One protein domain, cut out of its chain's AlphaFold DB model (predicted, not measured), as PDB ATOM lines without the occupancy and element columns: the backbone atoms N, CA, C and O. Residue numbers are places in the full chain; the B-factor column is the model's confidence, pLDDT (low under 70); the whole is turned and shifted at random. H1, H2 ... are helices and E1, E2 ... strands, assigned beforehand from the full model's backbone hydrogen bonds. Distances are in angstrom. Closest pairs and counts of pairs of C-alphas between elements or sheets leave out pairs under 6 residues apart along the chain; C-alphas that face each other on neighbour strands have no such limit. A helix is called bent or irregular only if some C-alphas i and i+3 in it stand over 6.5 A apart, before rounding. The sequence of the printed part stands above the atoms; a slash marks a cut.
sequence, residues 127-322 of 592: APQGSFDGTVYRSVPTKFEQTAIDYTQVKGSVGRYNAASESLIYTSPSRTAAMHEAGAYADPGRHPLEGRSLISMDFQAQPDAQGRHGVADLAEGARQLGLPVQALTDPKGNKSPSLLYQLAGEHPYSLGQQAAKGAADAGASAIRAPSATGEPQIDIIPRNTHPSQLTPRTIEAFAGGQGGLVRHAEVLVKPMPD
ATOM      1  N   ALA A 127     265.174 237.751 319.018       98.25
ATOM      2  CA  ALA A 127     266.434 238.175 319.615       98.25
ATOM      3  C   ALA A 127     267.247 238.980 318.588       98.25
ATOM      4  O   ALA A 127     267.423 238.516 317.456       98.25
ATOM      5  N   PRO A 128     267.778 240.160 318.955       98.06
ATOM      6  CA  PRO A 128     268.577 240.948 318.031       98.06
ATOM      7  C   PRO A 128     269.832 240.170 317.631       98.06
ATOM      8  O   PRO A 128     270.528 239.608 318.483       98.06
ATOM      9  N   GLN A 129     270.112 240.146 316.329       98.31
ATOM     10  CA  GLN A 129     271.288 239.492 315.767       98.31
ATOM     11  C   GLN A 129     272.372 240.528 315.478       98.31
ATOM     12  O   GLN A 129     272.159 241.473 314.720       98.31
ATOM     13  N   GLY A 130     273.537 240.352 316.097       98.12
ATOM     14  CA  GLY A 130     274.713 241.192 315.875       98.12
ATOM     15  C   GLY A 130     275.781 240.488 315.046       98.12
ATOM     16  O   GLY A 130     275.777 239.263 314.914       98.12
ATOM     17  N   SER A 131     276.725 241.261 314.516       98.25
ATOM     18  CA  SER A 131     277.965 240.710 313.972       98.25
ATOM     19  C   SER A 131     278.862 240.174 315.090       98.25
ATOM     20  O   SER A 131     278.866 240.692 316.210       98.25
ATOM     21  N   PHE A 132     279.659 239.162 314.776       98.38
ATOM     22  CA  PHE A 132     280.702 238.632 315.642       98.38
ATOM     23  C   PHE A 132     281.916 238.275 314.791       98.38
ATOM     24  O   PHE A 132     281.775 237.584 313.789       98.38
ATOM     25  N   ASP A 133     283.089 238.735 315.206       98.25
ATOM     26  CA  ASP A 133     284.381 238.360 314.636       98.25
ATOM     27  C   ASP A 133     285.350 238.210 315.805       98.25
ATOM     28  O   ASP A 133     285.680 239.185 316.487       98.25
ATOM     29  N   GLY A 134     285.705 236.971 316.129       98.00
ATOM     30  CA  GLY A 134     286.551 236.700 317.278       98.00
ATOM     31  C   GLY A 134     286.823 235.224 317.503       98.00
ATOM     32  O   GLY A 134     286.270 234.345 316.844       98.00
ATOM     33  N   THR A 135     287.688 234.951 318.472       98.44
ATOM     34  CA  THR A 135     288.041 233.584 318.848       98.44
ATOM     35  C   THR A 135     287.030 233.019 319.843       98.44
ATOM     36  O   THR A 135     286.683 233.650 320.840       98.44
ATOM     37  N   VAL A 136     286.597 231.789 319.596       98.38
ATOM     38  CA  VAL A 136     285.792 230.973 320.499       98.38
ATOM     39  C   VAL A 136     286.545 229.707 320.900       98.38
ATOM     40  O   VAL A 136     287.430 229.220 320.196       98.38
ATOM     41  N   TYR A 137     286.189 229.157 322.054       98.19
ATOM     42  CA  TYR A 137     286.857 228.026 322.676       98.19
ATOM     43  C   TYR A 137     285.871 226.894 322.915       98.19
ATOM     44  O   TYR A 137     284.779 227.103 323.441       98.19
ATOM     45  N   ARG A 138     286.269 225.667 322.585       97.12
ATOM     46  CA  ARG A 138     285.482 224.461 322.855       97.12
ATOM     47  C   ARG A 138     286.345 223.416 323.533       97.12
ATOM     48  O   ARG A 138     287.435 223.104 323.066       97.12
ATOM     49  N   SER A 139     285.832 222.833 324.611       96.31
ATOM     50  CA  SER A 139     286.456 221.677 325.249       96.31
ATOM     51  C   SER A 139     285.749 220.387 324.842       96.31
ATOM     52  O   SER A 139     284.543 220.247 325.050       96.31
ATOM     53  N   VAL A 140     286.490 219.403 324.334       95.44
ATOM     54  CA  VAL A 140     285.978 218.059 324.001       95.44
ATOM     55  C   VAL A 140     286.851 216.985 324.649       95.44
ATOM     56  O   VAL A 140     288.025 217.243 324.899       95.44
ATOM     57  N   PRO A 141     286.341 215.772 324.931       95.19
ATOM     58  CA  PRO A 141     287.212 214.648 325.277       95.19
ATOM     59  C   PRO A 141     288.309 214.482 324.220       95.19
ATOM     60  O   PRO A 141     287.998 214.523 323.032       95.19
ATOM     61  N   THR A 142     289.566 214.268 324.619       95.88
ATOM     62  CA  THR A 142     290.718 214.283 323.688       95.88
ATOM     63  C   THR A 142     290.560 213.313 322.513       95.88
ATOM     64  O   THR A 142     290.929 213.631 321.390       95.88
ATOM     65  N   LYS A 143     289.895 212.170 322.718       95.56
ATOM     66  CA  LYS A 143     289.575 211.214 321.640       95.56
ATOM     67  C   LYS A 143     288.670 211.766 320.522       95.56
ATOM     68  O   LYS A 143     288.558 211.135 319.480       95.56
ATOM     69  N   PHE A 144     288.015 212.905 320.740       95.50
ATOM     70  CA  PHE A 144     287.127 213.579 319.789       95.50
ATOM     71  C   PHE A 144     287.708 214.902 319.268       95.50
ATOM     72  O   PHE A 144     286.993 215.671 318.634       95.50
ATOM     73  N   GLU A 145     288.989 215.200 319.520       95.62
ATOM     74  CA  GLU A 145     289.603 216.461 319.080       95.62
ATOM     75  C   GLU A 145     289.553 216.645 317.554       95.62
ATOM     76  O   GLU A 145     289.274 217.738 317.072       95.62
ATOM     77  N   GLN A 146     289.723 215.562 316.786       96.62
ATOM     78  CA  GLN A 146     289.679 215.600 315.318       96.62
ATOM     79  C   GLN A 146     288.274 215.871 314.770       96.62
ATOM     80  O   GLN A 146     288.124 216.295 313.630       96.62
ATOM     81  N   THR A 147     287.236 215.615 315.563       96.12
ATOM     82  CA  THR A 147     285.826 215.823 315.209       96.12
ATOM     83  C   THR A 147     285.204 216.928 316.064       96.12
ATOM     84  O   THR A 147     283.987 216.986 316.223       96.12
ATOM     85  N   ALA A 148     286.024 217.833 316.613       95.31
ATOM     86  CA  ALA A 148     285.580 218.851 317.563       95.31
ATOM     87  C   ALA A 148     284.516 219.811 317.005       95.31
ATOM     88  O   ALA A 148     283.778 220.395 317.792       95.31
ATOM     89  N   ILE A 149     284.413 219.968 315.682       95.69
ATOM     90  CA  ILE A 149     283.389 220.787 315.008       95.69
ATOM     91  C   ILE A 149     282.417 219.958 314.155       95.69
ATOM     92  O   ILE A 149     281.570 220.513 313.463       95.69
ATOM     93  N   ASP A 150     282.498 218.629 314.225       94.38
ATOM     94  CA  ASP A 150     281.555 217.737 313.556       94.38
ATOM     95  C   ASP A 150     280.297 217.580 314.425       94.38
ATOM     96  O   ASP A 150     280.259 216.809 315.391       94.38
ATOM     97  N   TYR A 151     279.249 218.333 314.092       91.31
ATOM     98  CA  TYR A 151     277.977 218.278 314.813       91.31
ATOM     99  C   TYR A 151     277.195 216.977 314.583       91.31
ATOM    100  O   TYR A 151     276.242 216.706 315.316       91.31
ATOM    101  N   THR A 152     277.577 216.154 313.601       89.31
ATOM    102  CA  THR A 152     276.887 214.889 313.316       89.31
ATOM    103  C   THR A 152     277.207 213.822 314.366       89.31
ATOM    104  O   THR A 152     276.350 212.998 314.683       89.31
ATOM    105  N   GLN A 153     278.382 213.903 315.008       83.81
ATOM    106  CA  GLN A 153     278.790 213.004 316.102       83.81
ATOM    107  C   GLN A 153     277.932 213.157 317.359       83.81
ATOM    108  O   GLN A 153     277.913 212.280 318.219       83.81
ATOM    109  N   VAL A 154     277.251 214.296 317.494       74.88
ATOM    110  CA  VAL A 154     276.422 214.630 318.655       74.88
ATOM    111  C   VAL A 154     274.929 214.611 318.318       74.88
ATOM    112  O   VAL A 154     274.120 215.136 319.087       74.88
ATOM    113  N   LYS A 155     274.541 213.998 317.189       74.69
ATOM    114  CA  LYS A 155     273.133 213.822 316.814       74.69
ATOM    115  C   LYS A 155     272.390 213.049 317.909       74.69
ATOM    116  O   LYS A 155     272.863 212.022 318.385       74.69
ATOM    117  N   GLY A 156     271.242 213.570 318.341       77.50
ATOM    118  CA  GLY A 156     270.479 213.018 319.464       77.50
ATOM    119  C   GLY A 156     270.954 213.471 320.849       77.50
ATOM    120  O   GLY A 156     270.245 213.242 321.832       77.50
ATOM    121  N   SER A 157     272.107 214.145 320.951       82.44
ATOM    122  CA  SER A 157     272.542 214.750 322.210       82.44
ATOM    123  C   SER A 157     271.694 215.973 322.545       82.44
ATOM    124  O   SER A 157     271.231 216.711 321.678       82.44
ATOM    125  N   VAL A 158     271.496 216.190 323.837       85.94
ATOM    126  CA  VAL A 158     270.612 217.226 324.356       85.94
ATOM    127  C   VAL A 158     271.405 218.086 325.311       85.94
ATOM    128  O   VAL A 158     272.030 217.571 326.242       85.94
ATOM    129  N   GLY A 159     271.314 219.393 325.139       89.75
ATOM    130  CA  GLY A 159     271.875 220.351 326.076       89.75
ATOM    131  C   GLY A 159     270.879 221.444 326.432       89.75
ATOM    132  O   GLY A 159     269.678 221.334 326.174       89.75
ATOM    133  N   ARG A 160     271.380 222.493 327.083       91.88
ATOM    134  CA  ARG A 160     270.563 223.616 327.562       91.88
ATOM    135  C   ARG A 160     269.866 224.359 326.426       91.88
ATOM    136  O   ARG A 160     268.740 224.808 326.604       91.88
ATOM    137  N   TYR A 161     270.531 224.442 325.280       95.31
ATOM    138  CA  TYR A 161     270.124 225.257 324.142       95.31
ATOM    139  C   TYR A 161     269.873 224.426 322.878       95.31
ATOM    140  O   TYR A 161     269.700 224.974 321.802       95.31
ATOM    141  N   ASN A 162     269.805 223.096 322.976       93.12
ATOM    142  CA  ASN A 162     269.409 222.261 321.843       93.12
ATOM    143  C   ASN A 162     268.574 221.056 322.286       93.12
ATOM    144  O   ASN A 162     268.873 220.400 323.290       93.12
ATOM    145  N   ALA A 163     267.506 220.782 321.538       89.19
ATOM    146  CA  ALA A 163     266.769 219.527 321.630       89.19
ATOM    147  C   ALA A 163     267.523 218.409 320.891       89.19
ATOM    148  O   ALA A 163     268.419 218.689 320.107       89.19
ATOM    149  N   ALA A 164     267.129 217.148 321.089       85.25
ATOM    150  CA  ALA A 164     267.774 216.002 320.437       85.25
ATOM    151  C   ALA A 164     267.764 216.074 318.894       85.25
ATOM    152  O   ALA A 164     268.648 215.516 318.245       85.25
ATOM    153  N   SER A 165     266.758 216.740 318.318       83.50
ATOM    154  CA  SER A 165     266.617 216.967 316.875       83.50
ATOM    155  C   SER A 165     267.406 218.168 316.353       83.50
ATOM    156  O   SER A 165     267.506 218.336 315.145       83.50
ATOM    157  N   GLU A 166     267.946 219.008 317.238       88.81
ATOM    158  CA  GLU A 166     268.673 220.221 316.874       88.81
ATOM    159  C   GLU A 166     270.152 220.042 317.203       88.81
ATOM    160  O   GLU A 166     270.527 219.713 318.331       88.81
ATOM    161  N   SER A 167     271.016 220.283 316.226       91.50
ATOM    162  CA  SER A 167     272.460 220.267 316.434       91.50
ATOM    163  C   SER A 167     272.948 221.627 316.920       91.50
ATOM    164  O   SER A 167     272.530 222.663 316.411       91.50
ATOM    165  N   LEU A 168     273.871 221.623 317.881       94.88
ATOM    166  CA  LEU A 168     274.511 222.831 318.391       94.88
ATOM    167  C   LEU A 168     275.966 222.532 318.760       94.88
ATOM    168  O   LEU A 168     276.280 221.477 319.320       94.88
ATOM    169  N   ILE A 169     276.861 223.459 318.435       96.38
ATOM    170  CA  ILE A 169     278.271 223.412 318.816       96.38
ATOM    171  C   ILE A 169     278.462 224.383 319.980       96.38
ATOM    172  O   ILE A 169     278.503 225.595 319.786       96.38
ATOM    173  N   TYR A 170     278.568 223.835 321.190       96.31
ATOM    174  CA  TYR A 170     278.762 224.626 322.405       96.31
ATOM    175  C   TYR A 170     280.168 225.221 322.456       96.31
ATOM    176  O   TYR A 170     281.152 224.469 322.406       96.31
ATOM    177  N   THR A 171     280.269 226.546 322.577       97.56
ATOM    178  CA  THR A 171     281.559 227.241 322.689       97.56
ATOM    179  C   THR A 171     281.501 228.410 323.670       97.56
ATOM    180  O   THR A 171     280.441 228.891 324.069       97.56
ATOM    181  N   SER A 172     282.671 228.878 324.086       96.94
ATOM    182  CA  SER A 172     282.823 230.020 324.979       96.94
ATOM    183  C   SER A 172     283.660 231.112 324.316       96.94
ATOM    184  O   SER A 172     284.618 230.790 323.619       96.94
ATOM    185  N   PRO A 173     283.377 232.401 324.560       96.38
ATOM    186  CA  PRO A 173     284.139 233.506 323.972       96.38
ATOM    187  C   PRO A 173     285.528 233.686 324.606       96.38
ATOM    188  O   PRO A 173     286.328 234.486 324.136       96.38
ATOM    189  N   SER A 174     285.820 232.973 325.698       96.12
ATOM    190  CA  SER A 174     287.092 233.054 326.409       96.12
ATOM    191  C   SER A 174     287.564 231.667 326.851       96.12
ATOM    192  O   SER A 174     286.770 230.755 327.106       96.12
ATOM    193  N   ARG A 175     288.888 231.513 326.974       95.19
ATOM    194  CA  ARG A 175     289.515 230.311 327.540       95.19
ATOM    195  C   ARG A 175     289.033 230.053 328.969       95.19
ATOM    196  O   ARG A 175     288.750 228.910 329.317       95.19
ATOM    197  N   THR A 176     288.912 231.108 329.774       93.31
ATOM    198  CA  THR A 176     288.451 231.035 331.166       93.31
ATOM    199  C   THR A 176     287.009 230.541 331.257       93.31
ATOM    200  O   THR A 176     286.744 229.613 332.017       93.31
ATOM    201  N   ALA A 177     286.095 231.061 330.431       92.31
ATOM    202  CA  ALA A 177     284.719 230.568 330.371       92.31
ATOM    203  C   ALA A 177     284.655 229.092 329.967       92.31
ATOM    204  O   ALA A 177     283.960 228.315 330.617       92.31
ATOM    205  N   ALA A 178     285.435 228.669 328.964       94.12
ATOM    206  CA  ALA A 178     285.486 227.260 328.576       94.12
ATOM    207  C   ALA A 178     285.982 226.357 329.722       94.12
ATOM    208  O   ALA A 178     285.489 225.239 329.893       94.12
ATOM    209  N   MET A 179     286.937 226.837 330.527       91.69
ATOM    210  CA  MET A 179     287.410 226.137 331.726       91.69
ATOM    211  C   MET A 179     286.353 226.095 332.835       91.69
ATOM    212  O   MET A 179     286.176 225.045 333.448       91.69
ATOM    213  N   HIS A 180     285.632 227.194 333.080       89.69
ATOM    214  CA  HIS A 180     284.542 227.237 334.059       89.69
ATOM    215  C   HIS A 180     283.394 226.293 333.677       89.69
ATOM    216  O   HIS A 180     282.915 225.544 334.529       89.69
ATOM    217  N   GLU A 181     283.005 226.258 332.400       89.38
ATOM    218  CA  GLU A 181     282.021 225.297 331.890       89.38
ATOM    219  C   GLU A 181     282.478 223.856 332.087       89.38
ATOM    220  O   GLU A 181     281.712 223.022 332.565       89.38
ATOM    221  N   ALA A 182     283.736 223.550 331.762       90.31
ATOM    222  CA  ALA A 182     284.284 222.217 331.985       90.31
ATOM    223  C   ALA A 182     284.318 221.857 333.483       90.31
ATOM    224  O   ALA A 182     284.036 220.717 333.850       90.31
ATOM    225  N   GLY A 183     284.583 222.840 334.350       87.69
ATOM    226  CA  GLY A 183     284.632 222.673 335.801       87.69
ATOM    227  C   GLY A 183     283.285 222.297 336.410       87.69
ATOM    228  O   GLY A 183     283.248 221.529 337.366       87.69
ATOM    229  N   ALA A 184     282.174 222.740 335.814       82.94
ATOM    230  CA  ALA A 184     280.830 222.354 336.246       82.94
ATOM    231  C   ALA A 184     280.530 220.849 336.069       82.94
ATOM    232  O   ALA A 184     279.562 220.351 336.644       82.94
ATOM    233  N   TYR A 185     281.340 220.131 335.281       79.62
ATOM    234  CA  TYR A 185     281.193 218.698 335.004       79.62
ATOM    235  C   TYR A 185     282.384 217.853 335.468       79.62
ATOM    236  O   TYR A 185     282.399 216.650 335.213       79.62
ATOM    237  N   ALA A 186     283.386 218.466 336.093       85.12
ATOM    238  CA  ALA A 186     284.563 217.760 336.568       85.12
ATOM    239  C   ALA A 186     284.284 217.068 337.905       85.12
ATOM    240  O   ALA A 186     283.570 217.605 338.754       85.12
ATOM    241  N   ASP A 187     284.871 215.887 338.101       85.88
ATOM    242  CA  ASP A 187     284.816 215.213 339.396       85.88
ATOM    243  C   ASP A 187     285.495 216.086 340.468       85.88
ATOM    244  O   ASP A 187     286.521 216.721 340.186       85.88
ATOM    245  N   PRO A 188     284.989 216.101 341.716       87.31
ATOM    246  CA  PRO A 188     285.652 216.795 342.811       87.31
ATOM    247  C   PRO A 188     287.128 216.388 342.934       87.31
ATOM    248  O   PRO A 188     287.458 215.204 342.979       87.31
ATOM    249  N   GLY A 189     288.025 217.377 342.991       90.38
ATOM    250  CA  GLY A 189     289.471 217.157 343.106       90.38
ATOM    251  C   GLY A 189     290.202 216.883 341.786       90.38
ATOM    252  O   GLY A 189     291.425 216.759 341.806       90.38
ATOM    253  N   ARG A 190     289.499 216.829 340.648       92.12
ATOM    254  CA  ARG A 190     290.117 216.744 339.317       92.12
ATOM    255  C   ARG A 190     290.205 218.100 338.638       92.12
ATOM    256  O   ARG A 190     289.397 218.997 338.872       92.12
ATOM    257  N   HIS A 191     291.194 218.244 337.760       93.12
ATOM    258  CA  HIS A 191     291.302 219.441 336.935       93.12
ATOM    259  C   HIS A 191     290.141 219.483 335.920       93.12
ATOM    260  O   HIS A 191     289.888 218.468 335.267       93.12
ATOM    261  N   PRO A 192     289.486 220.642 335.693       92.88
ATOM    262  CA  PRO A 192     288.346 220.778 334.778       92.88
ATOM    263  C   PRO A 192     288.534 220.198 333.373       92.88
ATOM    264  O   PRO A 192     287.591 219.727 332.741       92.88
ATOM    265  N   LEU A 193     289.766 220.250 332.869       95.31
ATOM    266  CA  LEU A 193     290.119 219.785 331.529       95.31
ATOM    267  C   LEU A 193     290.823 218.422 331.507       95.31
ATOM    268  O   LEU A 193     291.242 217.998 330.441       95.31
ATOM    269  N   GLU A 194     290.975 217.714 332.628       95.56
ATOM    270  CA  GLU A 194     291.657 216.411 332.633       95.56
ATOM    271  C   GLU A 194     291.028 215.417 331.632       95.56
ATOM    272  O   GLU A 194     289.826 215.157 331.652       95.56
ATOM    273  N   GLY A 195     291.842 214.878 330.712       95.00
ATOM    274  CA  GLY A 195     291.386 213.972 329.647       95.00
ATOM    275  C   GLY A 195     290.646 214.667 328.495       95.00
ATOM    276  O   GLY A 195     290.019 214.001 327.660       95.00
ATOM    277  N   ARG A 196     290.695 216.001 328.440       97.00
ATOM    278  CA  ARG A 196     290.038 216.830 327.428       97.00
ATOM    279  C   ARG A 196     291.060 217.613 326.616       97.00
ATOM    280  O   ARG A 196     292.187 217.843 327.039       97.00
ATOM    281  N   SER A 197     290.636 218.047 325.442       97.38
ATOM    282  CA  SER A 197     291.352 219.009 324.618       97.38
ATOM    283  C   SER A 197     290.569 220.305 324.556       97.38
ATOM    284  O   SER A 197     289.342 220.285 324.438       97.38
ATOM    285  N   LEU A 198     291.279 221.424 324.663       97.81
ATOM    286  CA  LEU A 198     290.752 222.758 324.436       97.81
ATOM    287  C   LEU A 198     291.120 223.189 323.016       97.81
ATOM    288  O   LEU A 198     292.299 223.256 322.672       97.81
ATOM    289  N   ILE A 199     290.109 223.472 322.205       97.88
ATOM    290  CA  ILE A 199     290.261 223.928 320.829       97.88
ATOM    291  C   ILE A 199     289.900 225.408 320.779       97.88
ATOM    292  O   ILE A 199     288.822 225.779 321.245       97.88
ATOM    293  N   SER A 200     290.783 226.237 320.220       98.38
ATOM    294  CA  SER A 200     290.460 227.615 319.838       98.38
ATOM    295  C   SER A 200     290.082 227.658 318.359       98.38
ATOM    296  O   SER A 200     290.664 226.941 317.540       98.38
ATOM    297  N   MET A 201     289.082 228.457 318.015       98.44
ATOM    298  CA  MET A 201     288.576 228.606 316.653       98.44
ATOM    299  C   MET A 201     288.255 230.072 316.415       98.44
ATOM    300  O   MET A 201     287.663 230.701 317.285       98.44
ATOM    301  N   ASP A 202     288.579 230.601 315.246       98.44
ATOM    302  CA  ASP A 202     288.038 231.893 314.836       98.44
ATOM    303  C   ASP A 202     286.631 231.679 314.292       98.44
ATOM    304  O   ASP A 202     286.408 230.779 313.477       98.44
ATOM    305  N   PHE A 203     285.688 232.485 314.770       98.56
ATOM    306  CA  PHE A 203     284.297 232.448 314.357       98.56
ATOM    307  C   PHE A 203     283.860 233.812 313.832       98.56
ATOM    308  O   PHE A 203     284.065 234.835 314.488       98.56
ATOM    309  N   GLN A 204     283.241 233.803 312.653       98.56
ATOM    310  CA  GLN A 204     282.755 234.995 311.969       98.56
ATOM    311  C   GLN A 204     281.282 234.846 311.597       98.56
ATOM    312  O   GLN A 204     280.895 233.939 310.864       98.56
ATOM    313  N   ALA A 205     280.452 235.770 312.067       98.25
ATOM    314  CA  ALA A 205     279.034 235.845 311.751       98.25
ATOM    315  C   ALA A 205     278.659 237.292 311.447       98.25
ATOM    316  O   ALA A 205     279.010 238.204 312.196       98.25
ATOM    317  N   GLN A 206     277.931 237.504 310.358       98.19
ATOM    318  CA  GLN A 206     277.520 238.826 309.912       98.19
ATOM    319  C   GLN A 206     276.050 238.761 309.499       98.19
ATOM    320  O   GLN A 206     275.723 237.963 308.618       98.19
ATOM    321  N   PRO A 207     275.179 239.596 310.094       97.62
ATOM    322  CA  PRO A 207     273.803 239.693 309.650       97.62
ATOM    323  C   PRO A 207     273.695 240.048 308.156       97.62
ATOM    324  O   PRO A 207     274.376 240.967 307.693       97.62
ATOM    325  N   ASP A 208     272.838 239.342 307.418       96.44
ATOM    326  CA  ASP A 208     272.449 239.671 306.046       96.44
ATOM    327  C   ASP A 208     271.494 240.883 306.010       96.44
ATOM    328  O   ASP A 208     271.150 241.475 307.036       96.44
ATOM    329  N   ALA A 209     271.046 241.274 304.813       96.56
ATOM    330  CA  ALA A 209     270.116 242.395 304.648       96.56
ATOM    331  C   ALA A 209     268.753 242.171 305.336       96.56
ATOM    332  O   ALA A 209     268.020 243.130 305.573       96.56
ATOM    333  N   GLN A 210     268.407 240.922 305.652       94.69
ATOM    334  CA  GLN A 210     267.206 240.528 306.382       94.69
ATOM    335  C   GLN A 210     267.467 240.383 307.893       94.69
ATOM    336  O   GLN A 210     266.549 240.038 308.635       94.69
ATOM    337  N   GLY A 211     268.691 240.649 308.361       91.94
ATOM    338  CA  GLY A 211     269.086 240.526 309.763       91.94
ATOM    339  C   GLY A 211     269.345 239.088 310.229       91.94
ATOM    340  O   GLY A 211     269.377 238.854 311.435       91.94
ATOM    341  N   ARG A 212     269.514 238.127 309.311       95.38
ATOM    342  CA  ARG A 212     269.799 236.703 309.596       95.38
ATOM    343  C   ARG A 212     271.294 236.414 309.512       95.38
ATOM    344  O   ARG A 212     272.029 237.230 308.990       95.38
ATOM    345  N   HIS A 213     271.756 235.240 309.934       96.81
ATOM    346  CA  HIS A 213     273.169 234.816 309.917       96.81
ATOM    347  C   HIS A 213     274.104 235.573 310.884       96.81
ATOM    348  O   HIS A 213     275.328 235.442 310.821       96.81
ATOM    349  N   GLY A 214     273.541 236.338 311.823       98.19
ATOM    350  CA  GLY A 214     274.292 236.930 312.927       98.19
ATOM    351  C   GLY A 214     274.349 236.033 314.164       98.19
ATOM    352  O   GLY A 214     274.005 234.847 314.135       98.19
ATOM    353  N   VAL A 215     274.763 236.631 315.283       98.69
ATOM    354  CA  VAL A 215     274.701 236.032 316.621       98.69
ATOM    355  C   VAL A 215     273.515 236.614 317.384       98.69
ATOM    356  O   VAL A 215     273.512 237.804 317.698       98.69
ATOM    357  N   ALA A 216     272.518 235.784 317.692       98.62
ATOM    358  CA  ALA A 216     271.305 236.191 318.402       98.62
ATOM    359  C   ALA A 216     271.545 236.354 319.914       98.62
ATOM    360  O   ALA A 216     271.956 235.402 320.580       98.62
ATOM    361  N   ASP A 217     271.257 237.529 320.484       98.38
ATOM    362  CA  ASP A 217     271.357 237.776 321.932       98.38
ATOM    363  C   ASP A 217     270.103 237.292 322.676       98.38
ATOM    364  O   ASP A 217     269.088 237.989 322.773       98.38
ATOM    365  N   LEU A 218     270.175 236.077 323.231       98.31
ATOM    366  CA  LEU A 218     269.033 235.457 323.908       98.31
ATOM    367  C   LEU A 218     268.646 236.176 325.207       98.31
ATOM    368  O   LEU A 218     267.485 236.117 325.614       98.31
ATOM    369  N   ALA A 219     269.591 236.843 325.875       97.38
ATOM    370  CA  ALA A 219     269.303 237.566 327.108       97.38
ATOM    371  C   ALA A 219     268.527 238.859 326.823       97.38
ATOM    372  O   ALA A 219     267.612 239.207 327.570       97.38
ATOM    373  N   GLU A 220     268.873 239.568 325.749       98.19
ATOM    374  CA  GLU A 220     268.105 240.718 325.264       98.19
ATOM    375  C   GLU A 220     266.723 240.294 324.752       98.19
ATOM    376  O   GLU A 220     265.720 240.845 325.206       98.19
ATOM    377  N   GLY A 221     266.638 239.251 323.918       97.62
ATOM    378  CA  GLY A 221     265.353 238.719 323.448       97.62
ATOM    379  C   GLY A 221     264.419 238.293 324.591       97.62
ATOM    380  O   GLY A 221     263.221 238.590 324.587       97.62
ATOM    381  N   ALA A 222     264.968 237.671 325.643       95.50
ATOM    382  CA  ALA A 222     264.217 237.346 326.856       95.50
ATOM    383  C   ALA A 222     263.699 238.603 327.571       95.50
ATOM    384  O   ALA A 222     262.515 238.665 327.916       95.50
ATOM    385  N   ARG A 223     264.547 239.626 327.752       96.25
ATOM    386  CA  ARG A 223     264.156 240.898 328.383       96.25
ATOM    387  C   ARG A 223     263.045 241.606 327.610       96.25
ATOM    388  O   ARG A 223     262.086 242.046 328.241       96.25
ATOM    389  N   GLN A 224     263.114 241.638 326.280       95.38
ATOM    390  CA  GLN A 224     262.105 242.279 325.424       95.38
ATOM    391  C   GLN A 224     260.718 241.651 325.556       95.38
ATOM    392  O   GLN A 224     259.713 242.358 325.516       95.38
ATOM    393  N   LEU A 225     260.644 240.339 325.782       90.94
ATOM    394  CA  LEU A 225     259.368 239.677 326.046       90.94
ATOM    395  C   LEU A 225     259.001 239.648 327.533       90.94
ATOM    396  O   LEU A 225     257.916 239.193 327.882       90.94
ATOM    397  N   GLY A 226     259.851 240.125 328.442       88.81
ATOM    398  CA  GLY A 226     259.618 240.024 329.885       88.81
ATOM    399  C   GLY A 226     259.712 238.580 330.389       88.81
ATOM    400  O   GLY A 226     258.887 238.136 331.193       88.81
ATOM    401  N   LEU A 227     260.652 237.806 329.847       88.25
ATOM    402  CA  LEU A 227     261.101 236.536 330.405       88.25
ATOM    403  C   LEU A 227     262.361 236.804 331.253       88.25
ATOM    404  O   LEU A 227     263.309 237.405 330.745       88.25
ATOM    405  N   PRO A 228     262.414 236.378 332.528       90.62
ATOM    406  CA  PRO A 228     263.629 236.509 333.325       90.62
ATOM    407  C   PRO A 228     264.789 235.758 332.664       90.62
ATOM    408  O   PRO A 228     264.640 234.588 332.318       90.62
ATOM    409  N   VAL A 229     265.956 236.389 332.526       93.44
ATOM    410  CA  VAL A 229     267.141 235.763 331.901       93.44
ATOM    411  C   VAL A 229     267.550 234.484 332.642       93.44
ATOM    412  O   VAL A 229     267.957 233.503 332.027       93.44
ATOM    413  N   GLN A 230     267.350 234.454 333.962       90.81
ATOM    414  CA  GLN A 230     267.606 233.297 334.822       90.81
ATOM    415  C   GLN A 230     266.760 232.075 334.439       90.81
ATOM    416  O   GLN A 230     267.173 230.941 334.665       90.81
ATOM    417  N   ALA A 231     265.600 232.282 333.806       88.88
ATOM    418  CA  ALA A 231     264.779 231.191 333.299       88.88
ATOM    419  C   ALA A 231     265.489 230.413 332.173       88.88
ATOM    420  O   ALA A 231     265.154 229.256 331.936       88.88
ATOM    421  N   LEU A 232     266.485 231.007 331.506       93.06
ATOM    422  CA  LEU A 232     267.315 230.337 330.500       93.06
ATOM    423  C   LEU A 232     268.534 229.624 331.122       93.06
ATOM    424  O   LEU A 232     269.019 228.633 330.573       93.06
ATOM    425  N   THR A 233     269.006 230.075 332.290       90.38
ATOM    426  CA  THR A 233     270.259 229.608 332.916       90.38
ATOM    427  C   THR A 233     270.089 228.711 334.136       90.38
ATOM    428  O   THR A 233     271.094 228.341 334.744       90.38
ATOM    429  N   ASP A 234     268.862 228.303 334.474       83.44
ATOM    430  CA  ASP A 234     268.570 227.522 335.686       83.44
ATOM    431  C   ASP A 234     269.530 226.310 335.817       83.44
ATOM    432  O   ASP A 234     269.718 225.568 334.837       83.44
ATOM    433  N   PRO A 235     270.255 226.148 336.942       69.31
ATOM    434  CA  PRO A 235     271.395 225.240 337.023       69.31
ATOM    435  C   PRO A 235     271.012 223.771 336.808       69.31
ATOM    436  O   PRO A 235     269.902 223.332 337.092       69.31
ATOM    437  N   LYS A 236     271.974 222.996 336.297       65.12
ATOM    438  CA  LYS A 236     271.869 221.537 336.155       65.12
ATOM    439  C   LYS A 236     272.274 220.844 337.465       65.12
ATOM    440  O   LYS A 236     273.088 221.381 338.213       65.12
ATOM    441  N   GLY A 237     271.809 219.610 337.665       59.75
ATOM    442  CA  GLY A 237     272.379 218.654 338.624       59.75
ATOM    443  C   GLY A 237     271.572 218.529 339.913       59.75
ATOM    444  O   GLY A 237     270.354 218.696 339.895       59.75
ATOM    445  N   ASN A 238     272.261 218.260 341.026       56.34
ATOM    446  CA  ASN A 238     271.680 218.037 342.363       56.34
ATOM    447  C   ASN A 238     271.096 219.310 343.007       56.34
ATOM    448  O   ASN A 238     270.821 219.345 344.203       56.34
ATOM    449  N   LYS A 239     270.944 220.392 342.239       67.25
ATOM    450  CA  LYS A 239     270.276 221.604 342.704       67.25
ATOM    451  C   LYS A 239     268.808 221.512 342.332       67.25
ATOM    452  O   LYS A 239     268.471 221.170 341.200       67.25
ATOM    453  N   SER A 240     267.944 221.833 343.290       66.06
ATOM    454  CA  SER A 240     266.514 221.932 343.018       66.06
ATOM    455  C   SER A 240     266.280 222.989 341.933       66.06
ATOM    456  O   SER A 240     266.856 224.077 342.032       66.06
ATOM    457  N   PRO A 241     265.464 222.695 340.907       72.25
ATOM    458  CA  PRO A 241     265.128 223.675 339.882       72.25
ATOM    459  C   PRO A 241     264.410 224.874 340.508       72.25
ATOM    460  O   PRO A 241     263.837 224.758 341.593       72.25
ATOM    461  N   SER A 242     264.417 226.031 339.851       75.50
ATOM    462  CA  SER A 242     263.710 227.211 340.361       75.50
ATOM    463  C   SER A 242     262.206 226.955 340.528       75.50
ATOM    464  O   SER A 242     261.624 226.081 339.877       75.50
ATOM    465  N   LEU A 243     261.548 227.750 341.382       72.00
ATOM    466  CA  LEU A 243     260.106 227.641 341.635       72.00
ATOM    467  C   LEU A 243     259.290 227.671 340.333       72.00
ATOM    468  O   LEU A 243     258.311 226.944 340.215       72.00
ATOM    469  N   LEU A 244     259.726 228.447 339.334       76.88
ATOM    470  CA  LEU A 244     259.094 228.484 338.016       76.88
ATOM    471  C   LEU A 244     259.055 227.097 337.365       76.88
ATOM    472  O   LEU A 244     257.995 226.674 336.924       76.88
ATOM    473  N   TYR A 245     260.180 226.381 337.318       77.50
ATOM    474  CA  TYR A 245     260.253 225.050 336.712       77.50
ATOM    475  C   TYR A 245     259.607 223.968 337.577       77.50
ATOM    476  O   TYR A 245     259.056 223.017 337.029       77.50
ATOM    477  N   GLN A 246     259.605 224.124 338.904       76.19
ATOM    478  CA  GLN A 246     258.852 223.244 339.804       76.19
ATOM    479  C   GLN A 246     257.340 223.385 339.591       76.19
ATOM    480  O   GLN A 246     256.652 222.383 339.400       76.19
ATOM    481  N   LEU A 247     256.832 224.621 339.559       69.19
ATOM    482  CA  LEU A 247     255.418 224.924 339.331       69.19
ATOM    483  C   LEU A 247     254.994 224.600 337.907       69.19
ATOM    484  O   LEU A 247     253.920 224.046 337.707       69.19
ATOM    485  N   ALA A 248     255.835 224.902 336.919       74.19
ATOM    486  CA  ALA A 248     255.593 224.511 335.543       74.19
ATOM    487  C   ALA A 248     255.726 223.001 335.378       74.19
ATOM    488  O   ALA A 248     255.105 222.466 334.480       74.19
ATOM    489  N   GLY A 249     256.496 222.301 336.215       77.12
ATOM    490  CA  GLY A 249     256.790 220.883 336.040       77.12
ATOM    491  C   GLY A 249     257.565 220.634 334.749       77.12
ATOM    492  O   GLY A 249     257.303 219.674 334.038       77.12
ATOM    493  N   GLU A 250     258.462 221.543 334.387       82.00
ATOM    494  CA  GLU A 250     259.221 221.491 333.139       82.00
ATOM    495  C   GLU A 250     260.690 221.189 333.408       82.00
ATOM    496  O   GLU A 250     261.223 221.511 334.469       82.00
ATOM    497  N   HIS A 251     261.371 220.601 332.422       82.81
ATOM    498  CA  HIS A 251     262.821 220.464 332.496       82.81
ATOM    499  C   HIS A 251     263.459 221.865 332.536       82.81
ATOM    500  O   HIS A 251     263.099 222.682 331.685       82.81
ATOM    501  N   PRO A 252     264.489 222.123 333.369       83.25
ATOM    502  CA  PRO A 252     265.229 223.400 333.433       83.25
ATOM    503  C   PRO A 252     265.828 223.920 332.115       83.25
ATOM    504  O   PRO A 252     266.414 224.994 332.064       83.25
ATOM    505  N   TYR A 253     265.747 223.126 331.045       88.69
ATOM    506  CA  TYR A 253     266.292 223.430 329.720       88.69
ATOM    507  C   TYR A 253     265.186 223.712 328.715       88.69
ATOM    508  O   TYR A 253     265.484 224.182 327.628       88.69
ATOM    509  N   SER A 254     263.919 223.429 329.034       89.88
ATOM    510  CA  SER A 254     262.835 223.574 328.068       89.88
ATOM    511  C   SER A 254     262.763 225.009 327.532       89.88
ATOM    512  O   SER A 254     262.652 225.177 326.325       89.88
ATOM    513  N   LEU A 255     262.933 226.040 328.372       92.50
ATOM    514  CA  LEU A 255     262.903 227.431 327.897       92.50
ATOM    515  C   LEU A 255     264.161 227.819 327.115       92.50
ATOM    516  O   LEU A 255     264.044 228.456 326.074       92.50
ATOM    517  N   GLY A 256     265.346 227.393 327.564       95.00
ATOM    518  CA  GLY A 256     266.597 227.601 326.826       95.00
ATOM    519  C   GLY A 256     266.549 226.977 325.429       95.00
ATOM    520  O   GLY A 256     266.864 227.634 324.442       95.00
ATOM    521  N   GLN A 257     266.057 225.743 325.328       95.06
ATOM    522  CA  GLN A 257     265.890 225.034 324.063       95.06
ATOM    523  C   GLN A 257     264.870 225.713 323.148       95.06
ATOM    524  O   GLN A 257     265.120 225.805 321.951       95.06
ATOM    525  N   GLN A 258     263.747 226.204 323.687       95.31
ATOM    526  CA  GLN A 258     262.779 226.959 322.887       95.31
ATOM    527  C   GLN A 258     263.380 228.259 322.355       95.31
ATOM    528  O   GLN A 258     263.246 228.539 321.169       95.31
ATOM    529  N   ALA A 259     264.080 229.023 323.196       97.56
ATOM    530  CA  ALA A 259     264.738 230.256 322.774       97.56
ATOM    531  C   ALA A 259     265.797 229.994 321.696       97.56
ATOM    532  O   ALA A 259     265.785 230.617 320.640       97.56
ATOM    533  N   ALA A 260     266.666 229.010 321.892       97.50
ATOM    534  CA  ALA A 260     267.649 228.655 320.879       97.50
ATOM    535  C   ALA A 260     267.004 228.157 319.575       97.50
ATOM    536  O   ALA A 260     267.457 228.524 318.494       97.50
ATOM    537  N   LYS A 261     265.903 227.394 319.661       96.62
ATOM    538  CA  LYS A 261     265.122 226.982 318.489       96.62
ATOM    539  C   LYS A 261     264.544 228.180 317.738       96.62
ATOM    540  O   LYS A 261     264.660 228.230 316.520       96.62
ATOM    541  N   GLY A 262     263.974 229.150 318.450       97.31
ATOM    542  CA  GLY A 262     263.472 230.386 317.852       97.31
ATOM    543  C   GLY A 262     264.568 231.173 317.135       97.31
ATOM    544  O   GLY A 262     264.381 231.566 315.990       97.31
ATOM    545  N   ALA A 263     265.736 231.336 317.762       98.25
ATOM    546  CA  ALA A 263     266.879 232.010 317.140       98.25
ATOM    547  C   ALA A 263     267.377 231.267 315.891       98.25
ATOM    548  O   ALA A 263     267.669 231.878 314.863       98.25
ATOM    549  N   ALA A 264     267.423 229.937 315.958       96.81
ATOM    550  CA  ALA A 264     267.772 229.112 314.818       96.81
ATOM    551  C   ALA A 264     266.736 229.240 313.687       96.81
ATOM    552  O   ALA A 264     267.119 229.257 312.518       96.81
ATOM    553  N   ASP A 265     265.434 229.295 313.988       96.44
ATOM    554  CA  ASP A 265     264.370 229.455 312.979       96.44
ATOM    555  C   ASP A 265     264.395 230.857 312.358       96.44
ATOM    556  O   ASP A 265     264.147 231.010 311.168       96.44
ATOM    557  N   ALA A 266     264.804 231.866 313.129       96.94
ATOM    558  CA  ALA A 266     265.078 233.217 312.644       96.94
ATOM    559  C   ALA A 266     266.398 233.336 311.850       96.94
ATOM    560  O   ALA A 266     266.826 234.438 311.503       96.94
ATOM    561  N   GLY A 267     267.068 232.219 311.555       97.06
ATOM    562  CA  GLY A 267     268.251 232.183 310.699       97.06
ATOM    563  C   GLY A 267     269.561 232.594 311.372       97.06
ATOM    564  O   GLY A 267     270.532 232.829 310.662       97.06
ATOM    565  N   ALA A 268     269.636 232.682 312.705       98.38
ATOM    566  CA  ALA A 268     270.887 233.018 313.391       98.38
ATOM    567  C   ALA A 268     271.962 231.941 313.176       98.38
ATOM    568  O   ALA A 268     271.672 230.749 313.308       98.38
ATOM    569  N   SER A 269     273.205 232.346 312.890       98.19
ATOM    570  CA  SER A 269     274.358 231.433 312.781       98.19
ATOM    571  C   SER A 269     274.868 230.997 314.155       98.19
ATOM    572  O   SER A 269     275.403 229.905 314.313       98.19
ATOM    573  N   ALA A 270     274.670 231.811 315.188       98.50
ATOM    574  CA  ALA A 270     274.961 231.425 316.563       98.50
ATOM    575  C   ALA A 270     274.013 232.115 317.543       98.50
ATOM    576  O   ALA A 270     273.293 233.050 317.194       98.50
ATOM    577  N   ILE A 271     274.047 231.673 318.794       98.69
ATOM    578  CA  ILE A 271     273.386 232.332 319.917       98.69
ATOM    579  C   ILE A 271     274.434 232.845 320.898       98.69
ATOM    580  O   ILE A 271     275.349 232.121 321.284       98.69
ATOM    581  N   ARG A 272     274.272 234.088 321.348       98.25
ATOM    582  CA  ARG A 272     274.894 234.577 322.572       98.25
ATOM    583  C   ARG A 272     273.984 234.176 323.722       98.25
ATOM    584  O   ARG A 272     273.004 234.857 324.033       98.25
ATOM    585  N   ALA A 273     274.274 233.024 324.305       96.88
ATOM    586  CA  ALA A 273     273.432 232.424 325.320       96.88
ATOM    587  C   ALA A 273     273.957 232.771 326.720       96.88
ATOM    588  O   ALA A 273     275.163 232.702 326.958       96.88
ATOM    589  N   PRO A 274     273.101 233.151 327.679       94.94
ATOM    590  CA  PRO A 274     273.562 233.363 329.045       94.94
ATOM    591  C   PRO A 274     274.048 232.024 329.634       94.94
ATOM    592  O   PRO A 274     273.450 230.981 329.376       94.94
ATOM    593  N   SER A 275     275.119 232.020 330.429       89.75
ATOM    594  CA  SER A 275     275.569 230.795 331.106       89.75
ATOM    595  C   SER A 275     275.170 230.763 332.580       89.75
ATOM    596  O   SER A 275     275.070 231.791 333.247       89.75
ATOM    597  N   ALA A 276     275.013 229.550 333.110       81.75
ATOM    598  CA  ALA A 276     274.950 229.295 334.543       81.75
ATOM    599  C   ALA A 276     276.273 229.612 335.273       81.75
ATOM    600  O   ALA A 276     276.254 229.791 336.490       81.75
ATOM    601  N   THR A 277     277.409 229.677 334.566       82.69
ATOM    602  CA  THR A 277     278.737 229.956 335.150       82.69
ATOM    603  C   THR A 277     279.110 231.444 335.163       82.69
ATOM    604  O   THR A 277     280.143 231.806 335.721       82.69
ATOM    605  N   GLY A 278     278.261 232.317 334.605       80.62
ATOM    606  CA  GLY A 278     278.381 233.778 334.690       80.62
ATOM    607  C   GLY A 278     278.849 234.480 333.412       80.62
ATOM    608  O   GLY A 278     278.432 235.612 333.180       80.62
ATOM    609  N   GLU A 279     279.631 233.828 332.547       88.56
ATOM    610  CA  GLU A 279     280.023 234.390 331.241       88.56
ATOM    611  C   GLU A 279     279.111 233.872 330.116       88.56
ATOM    612  O   GLU A 279     278.806 232.681 330.085       88.56
ATOM    613  N   PRO A 280     278.644 234.721 329.181       93.06
ATOM    614  CA  PRO A 280     277.819 234.261 328.070       93.06
ATOM    615  C   PRO A 280     278.596 233.312 327.148       93.06
ATOM    616  O   PRO A 280     279.791 233.474 326.921       93.06
ATOM    617  N   GLN A 281     277.892 232.335 326.592       95.69
ATOM    618  CA  GLN A 281     278.376 231.399 325.582       95.69
ATOM    619  C   GLN A 281     278.115 231.947 324.178       95.69
ATOM    620  O   GLN A 281     277.218 232.771 323.991       95.69
ATOM    621  N   ILE A 282     278.889 231.477 323.199       97.94
ATOM    622  CA  ILE A 282     278.637 231.713 321.772       97.94
ATOM    623  C   ILE A 282     278.395 230.343 321.144       97.94
ATOM    624  O   ILE A 282     279.321 229.692 320.673       97.94
ATOM    625  N   ASP A 283     277.166 229.852 321.189       97.88
ATOM    626  CA  ASP A 283     276.884 228.507 320.694       97.88
ATOM    627  C   ASP A 283     276.506 228.560 319.217       97.88
ATOM    628  O   ASP A 283     275.581 229.265 318.813       97.88
ATOM    629  N   ILE A 284     277.242 227.816 318.397       98.12
ATOM    630  CA  ILE A 284     277.134 227.868 316.939       98.12
ATOM    631  C   ILE A 284     276.013 226.936 316.486       98.12
ATOM    632  O   ILE A 284     275.998 225.759 316.858       98.12
ATOM    633  N   ILE A 285     275.109 227.463 315.659       97.12
ATOM    634  CA  ILE A 285     273.975 226.774 315.039       97.12
ATOM    635  C   ILE A 285     274.428 226.272 313.659       97.12
ATOM    636  O   ILE A 285     274.458 227.051 312.701       97.12
ATOM    637  N   PRO A 286     274.774 224.978 313.503       95.44
ATOM    638  CA  PRO A 286     275.411 224.494 312.280       95.44
ATOM    639  C   PRO A 286     274.517 224.624 311.047       95.44
ATOM    640  O   PRO A 286     275.005 224.909 309.963       95.44
ATOM    641  N   ARG A 287     273.196 224.496 311.213       93.38
ATOM    642  CA  ARG A 287     272.240 224.601 310.100       93.38
ATOM    643  C   ARG A 287     272.188 225.965 309.413       93.38
ATOM    644  O   ARG A 287     271.777 226.039 308.263       93.38
ATOM    645  N   ASN A 288     272.634 227.014 310.102       95.69
ATOM    646  CA  ASN A 288     272.681 228.385 309.593       95.69
ATOM    647  C   ASN A 288     274.121 228.913 309.493       95.69
ATOM    648  O   ASN A 288     274.317 230.115 309.304       95.69
ATOM    649  N   THR A 289     275.121 228.046 309.680       96.19
ATOM    650  CA  THR A 289     276.540 228.413 309.685       96.19
ATOM    651  C   THR A 289     277.256 227.678 308.571       96.19
ATOM    652  O   THR A 289     277.306 226.450 308.550       96.19
ATOM    653  N   HIS A 290     277.862 228.425 307.659       95.62
ATOM    654  CA  HIS A 290     278.711 227.854 306.630       95.62
ATOM    655  C   HIS A 290     280.046 227.378 307.239       95.62
ATOM    656  O   HIS A 290     280.601 228.075 308.090       95.62
ATOM    657  N   PRO A 291     280.633 226.246 306.796       95.56
ATOM    658  CA  PRO A 291     281.911 225.752 307.319       95.56
ATOM    659  C   PRO A 291     283.051 226.778 307.327       95.56
ATOM    660  O   PRO A 291     283.852 226.791 308.255       95.56
ATOM    661  N   SER A 292     283.101 227.685 306.346       96.06
ATOM    662  CA  SER A 292     284.132 228.736 306.285       96.06
ATOM    663  C   SER A 292     284.023 229.797 307.385       96.06
ATOM    664  O   SER A 292     284.962 230.564 307.568       96.06
ATOM    665  N   GLN A 293     282.897 229.873 308.098       97.38
ATOM    666  CA  GLN A 293     282.709 230.808 309.210       97.38
ATOM    667  C   GLN A 293     283.419 230.356 310.487       97.38
ATOM    668  O   GLN A 293     283.517 231.150 311.417       97.38
ATOM    669  N   LEU A 294     283.888 229.104 310.560       97.31
ATOM    670  CA  LEU A 294     284.529 228.536 311.742       97.31
ATOM    671  C   LEU A 294     285.875 227.906 311.371       97.31
ATOM    672  O   LEU A 294     285.925 226.841 310.760       97.31
ATOM    673  N   THR A 295     286.972 228.541 311.781       97.75
ATOM    674  CA  THR A 295     288.335 228.098 311.454       97.75
ATOM    675  C   THR A 295     289.072 227.643 312.715       97.75
ATOM    676  O   THR A 295     289.447 228.485 313.532       97.75
ATOM    677  N   PRO A 296     289.316 226.333 312.911       97.56
ATOM    678  CA  PRO A 296     290.120 225.842 314.028       97.56
ATOM    679  C   PRO A 296     291.543 226.392 313.984       97.56
ATOM    680  O   PRO A 296     292.209 226.272 312.966       97.56
ATOM    681  N   ARG A 297     292.043 226.931 315.098       97.94
ATOM    682  CA  ARG A 297     293.394 227.505 315.195       97.94
ATOM    683  C   ARG A 297     294.344 226.626 315.980       97.94
ATOM    684  O   ARG A 297     295.359 226.180 315.442       97.94
ATOM    685  N   THR A 298     294.015 226.334 317.236       98.12
ATOM    686  CA  THR A 298     294.906 225.573 318.122       98.12
ATOM    687  C   THR A 298     294.189 224.464 318.875       98.12
ATOM    688  O   THR A 298     293.015 224.600 319.204       98.12
ATOM    689  N   ILE A 299     294.913 223.390 319.202       97.75
ATOM    690  CA  ILE A 299     294.487 222.322 320.117       97.75
ATOM    691  C   ILE A 299     295.490 222.233 321.265       97.75
ATOM    692  O   ILE A 299     296.688 222.084 321.024       97.75
ATOM    693  N   GLU A 300     295.005 222.245 322.500       97.69
ATOM    694  CA  GLU A 300     295.789 221.976 323.706       97.69
ATOM    695  C   GLU A 300     295.160 220.806 324.467       97.69
ATOM    696  O   GLU A 300     294.047 220.918 324.983       97.69
ATOM    697  N   ALA A 301     295.845 219.663 324.502       97.00
ATOM    698  CA  ALA A 301     295.373 218.465 325.196       97.00
ATOM    699  C   ALA A 301     295.824 218.475 326.661       97.00
ATOM    700  O   ALA A 301     296.987 218.752 326.937       97.00
ATOM    701  N   PHE A 302     294.937 218.128 327.593       96.56
ATOM    702  CA  PHE A 302     295.208 218.140 329.030       96.56
ATOM    703  C   PHE A 302     295.293 216.712 329.580       96.56
ATOM    704  O   PHE A 302     294.278 216.030 329.746       96.56
ATOM    705  N   ALA A 303     296.506 216.254 329.890       94.81
ATOM    706  CA  ALA A 303     296.762 214.934 330.471       94.81
ATOM    707  C   ALA A 303     297.053 215.074 331.971       94.81
ATOM    708  O   ALA A 303     297.940 215.828 332.360       94.81
ATOM    709  N   GLY A 304     296.276 214.400 332.829       91.56
ATOM    710  CA  GLY A 304     296.391 214.560 334.289       91.56
ATOM    711  C   GLY A 304     296.157 216.001 334.766       91.56
ATOM    712  O   GLY A 304     296.748 216.439 335.747       91.56
ATOM    713  N   GLY A 305     295.375 216.780 334.011       90.31
ATOM    714  CA  GLY A 305     295.112 218.193 334.285       90.31
ATOM    715  C   GLY A 305     296.204 219.172 333.849       90.31
ATOM    716  O   GLY A 305     295.972 220.375 333.899       90.31
ATOM    717  N   GLN A 306     297.354 218.691 333.376       93.50
ATOM    718  CA  GLN A 306     298.425 219.541 332.858       93.50
ATOM    719  C   GLN A 306     298.208 219.816 331.369       93.50
ATOM    720  O   GLN A 306     297.983 218.882 330.596       93.50
ATOM    721  N   GLY A 307     298.271 221.088 330.971       92.69
ATOM    722  CA  GLY A 307     298.213 221.491 329.566       92.69
ATOM    723  C   GLY A 307     299.428 220.965 328.802       92.69
ATOM    724  O   GLY A 307     300.570 221.175 329.208       92.69
ATOM    725  N   GLY A 308     299.182 220.228 327.724       92.38
ATOM    726  CA  GLY A 308     300.208 219.701 326.833       92.38
ATOM    727  C   GLY A 308     300.670 220.721 325.791       92.38
ATOM    728  O   GLY A 308     300.333 221.902 325.837       92.38
ATOM    729  N   LEU A 309     301.435 220.246 324.804       93.94
ATOM    730  CA  LEU A 309     301.879 221.078 323.684       93.94
ATOM    731  C   LEU A 309     300.683 221.592 322.871       93.94
ATOM    732  O   LEU A 309     299.812 220.819 322.461       93.94
ATOM    733  N   VAL A 310     300.691 222.895 322.593       95.75
ATOM    734  CA  VAL A 310     299.731 223.534 321.691       95.75
ATOM    735  C   VAL A 310     300.072 223.145 320.251       95.75
ATOM    736  O   VAL A 310     301.192 223.359 319.790       95.75
ATOM    737  N   ARG A 311     299.105 222.563 319.536       96.25
ATOM    738  CA  ARG A 311     299.235 222.124 318.136       96.25
ATOM    739  C   ARG A 311     298.359 222.972 317.219       96.25
ATOM    740  O   ARG A 311     297.296 223.421 317.643       96.25
ATOM    741  N   HIS A 312     298.757 223.128 315.958       95.06
ATOM    742  CA  HIS A 312     297.911 223.747 314.934       95.06
ATOM    743  C   HIS A 312     296.711 222.849 314.611       95.06
ATOM    744  O   HIS A 312     296.873 221.680 314.259       95.06
ATOM    745  N   ALA A 313     295.504 223.394 314.752       90.12
ATOM    746  CA  ALA A 313     294.259 222.650 314.594       90.12
ATOM    747  C   ALA A 313     293.851 222.465 313.126       90.12
ATOM    748  O   ALA A 313     293.214 221.465 312.817       90.12
ATOM    749  N   GLU A 314     294.248 223.376 312.232       88.06
ATOM    750  CA  GLU A 314     293.830 223.413 310.815       88.06
ATOM    751  C   GLU A 314     294.103 222.104 310.057       88.06
ATOM    752  O   GLU A 314     293.347 221.730 309.167       88.06
ATOM    753  N   VAL A 315     295.159 221.377 310.435       88.44
ATOM    754  CA  VAL A 315     295.547 220.106 309.797       88.44
ATOM    755  C   VAL A 315     294.947 218.887 310.515       88.44
ATOM    756  O   VAL A 315     294.888 217.797 309.952       88.44
ATOM    757  N   LEU A 316     294.512 219.044 311.769       92.25
ATOM    758  CA  LEU A 316     294.106 217.937 312.644       92.25
ATOM    759  C   LEU A 316     292.587 217.828 312.820       92.25
ATOM    760  O   LEU A 316     292.067 216.724 312.982       92.25
ATOM    761  N   VAL A 317     291.881 218.958 312.823       94.62
ATOM    762  CA  VAL A 317     290.427 219.016 312.984       94.62
ATOM    763  C   VAL A 317     289.780 218.900 311.612       94.62
ATOM    764  O   VAL A 317     290.053 219.689 310.712       94.62
ATOM    765  N   LYS A 318     288.897 217.915 311.452       94.75
ATOM    766  CA  LYS A 318     288.106 217.755 310.233       94.75
ATOM    767  C   LYS A 318     287.206 218.983 310.036       94.75
ATOM    768  O   LYS A 318     286.647 219.466 311.023       94.75
ATOM    769  N   PRO A 319     287.019 219.456 308.790       92.62
ATOM    770  CA  PRO A 319     286.086 220.540 308.504       92.62
ATOM    771  C   PRO A 319     284.681 220.240 309.035       92.62
ATOM    772  O   PRO A 319     284.254 219.082 309.053       92.62
ATOM    773  N   MET A 320     283.952 221.285 309.433       95.06
ATOM    774  CA  MET A 320     282.538 221.148 309.781       95.06
ATOM    775  C   MET A 320     281.773 220.624 308.551       95.06
ATOM    776  O   MET A 320     281.916 221.210 307.474       95.06
ATOM    777  N   PRO A 321     280.972 219.550 308.671       92.44
ATOM    778  CA  PRO A 321     280.146 219.080 307.562       92.44
ATOM    779  C   PRO A 321     279.168 220.164 307.103       92.44
ATOM    780  O   PRO A 321     278.555 220.832 307.932       92.44
ATOM    781  N   ASP A 322     278.957 220.322 305.798       89.44
ATOM    782  CA  ASP A 322     277.922 221.237 305.314       89.44
ATOM    783  C   ASP A 322     276.524 220.688 305.659       89.44
ATOM    784  O   ASP A 322     276.192 219.534 305.363       89.44
TER     785      ASP A 322
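AT A GLANCE: This is residues 127 to 322 of the 592 residues of an uncharacterized protein of Burkholderiales bacterium 64-34 (UniProt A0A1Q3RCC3). A long, strongly twisted sheet, E1 E2 E6 E7, and a small sheet, E3 E4 E5, are partly face to face with their strands crossed, and the small sheet stands between the large one and H7. H1 and H3 cover opposite faces of the large sheet. The 196 printed residues hold seven named helices and seven named strands, in order E1 H1 H2 H3 E2 E3 H4 H5 H6 H7 E4 E5 E6 E7; the large sheet is antiparallel, the small one mixed. The class is mixed, helices and strands, with 97 residues in named elements, under half; the whole is compact, radius of gyration of the C-alphas 16.5 A, spans 47 by 46 by 27 A.

IN THESE COORDINATES: Find C-alpha 132 at (280.702, 238.632, 315.642); from there E1 runs 26.7 A to residue 141, bending by 52 degrees at 135. Next come H1, 142 to 147, irregular with C-alphas 143 and 146 7.7 A apart, H2, 151 to 154, and H3, 175 to 183, 12.3 A. E2, 196 to 205, spans 27.0 A. Then read E3, 215 to 217, H4, 218 to 225, H5, 230 to 233, H6, 243 to 248, and H7, 254 to 265, 16.3 A. E4, 270 to 273, and E5, 281 to 284, precede E6, 294 to 303, 26.2 A, which bends by 58 degrees at 297. E7, 306 to 312, 18.4 A, ends at (297.911, 223.747, 314.934).

HOW THE PARTS SIT: Look for N 136 and O 201, 2.8 A, between E1 and E2; N 198 and O 300, 2.8 A, between E2 and E6; and N 299 and O 311, 2.8 A, in the hairpin E6 and E7. H3 is over E1 at a height of 8.3 A over the sheet, H1 over E2 at 8.2 A, on opposite faces: three layers, helices on both faces. The two sheets make a sandwich, face to face, strands at 65 degrees. E3 and E4 are parallel, N 216 and O 270 2.9 A apart; the hairpin E4 and E5 has N 271 and O 283 at 2.9 A. E3, H4 to H7 and E4 form a strand-helix-strand unit, parallel neighbour strands with helices between. H7 is on one face of this sheet, two layers, at a height of 10.2 A over the sheet; the closest C-alphas of H7 and E4, those of Ala 260 and Ile 271, are 6.9 A apart. H4 only grazes the sheet with residues 218 to 220. H5 touches H7, C-alphas 232 and 256 at 4.6 A. H6 is close to H5 but not clearly touching, C-alphas 231 and 244 at 7.9 A, as is H2 to H1, C-alphas 147 and 153 at 7.6 A. Every O i to N i+4 pair is within hydrogen-bond range in H3, H4, H6 and H7; H1 has 0 of 2, with 2 of 3 O i to N i+3 pairs, and H2 and H5 are too short.

THE WHOLE: The C-alphas farthest apart, of Leu 247 and Val 315, are 50.1 A apart. The printed part has no cut. The links H2 to H3 and H3 to E2 are long. Residues 235 to 240 and 247 have pLDDT under 70.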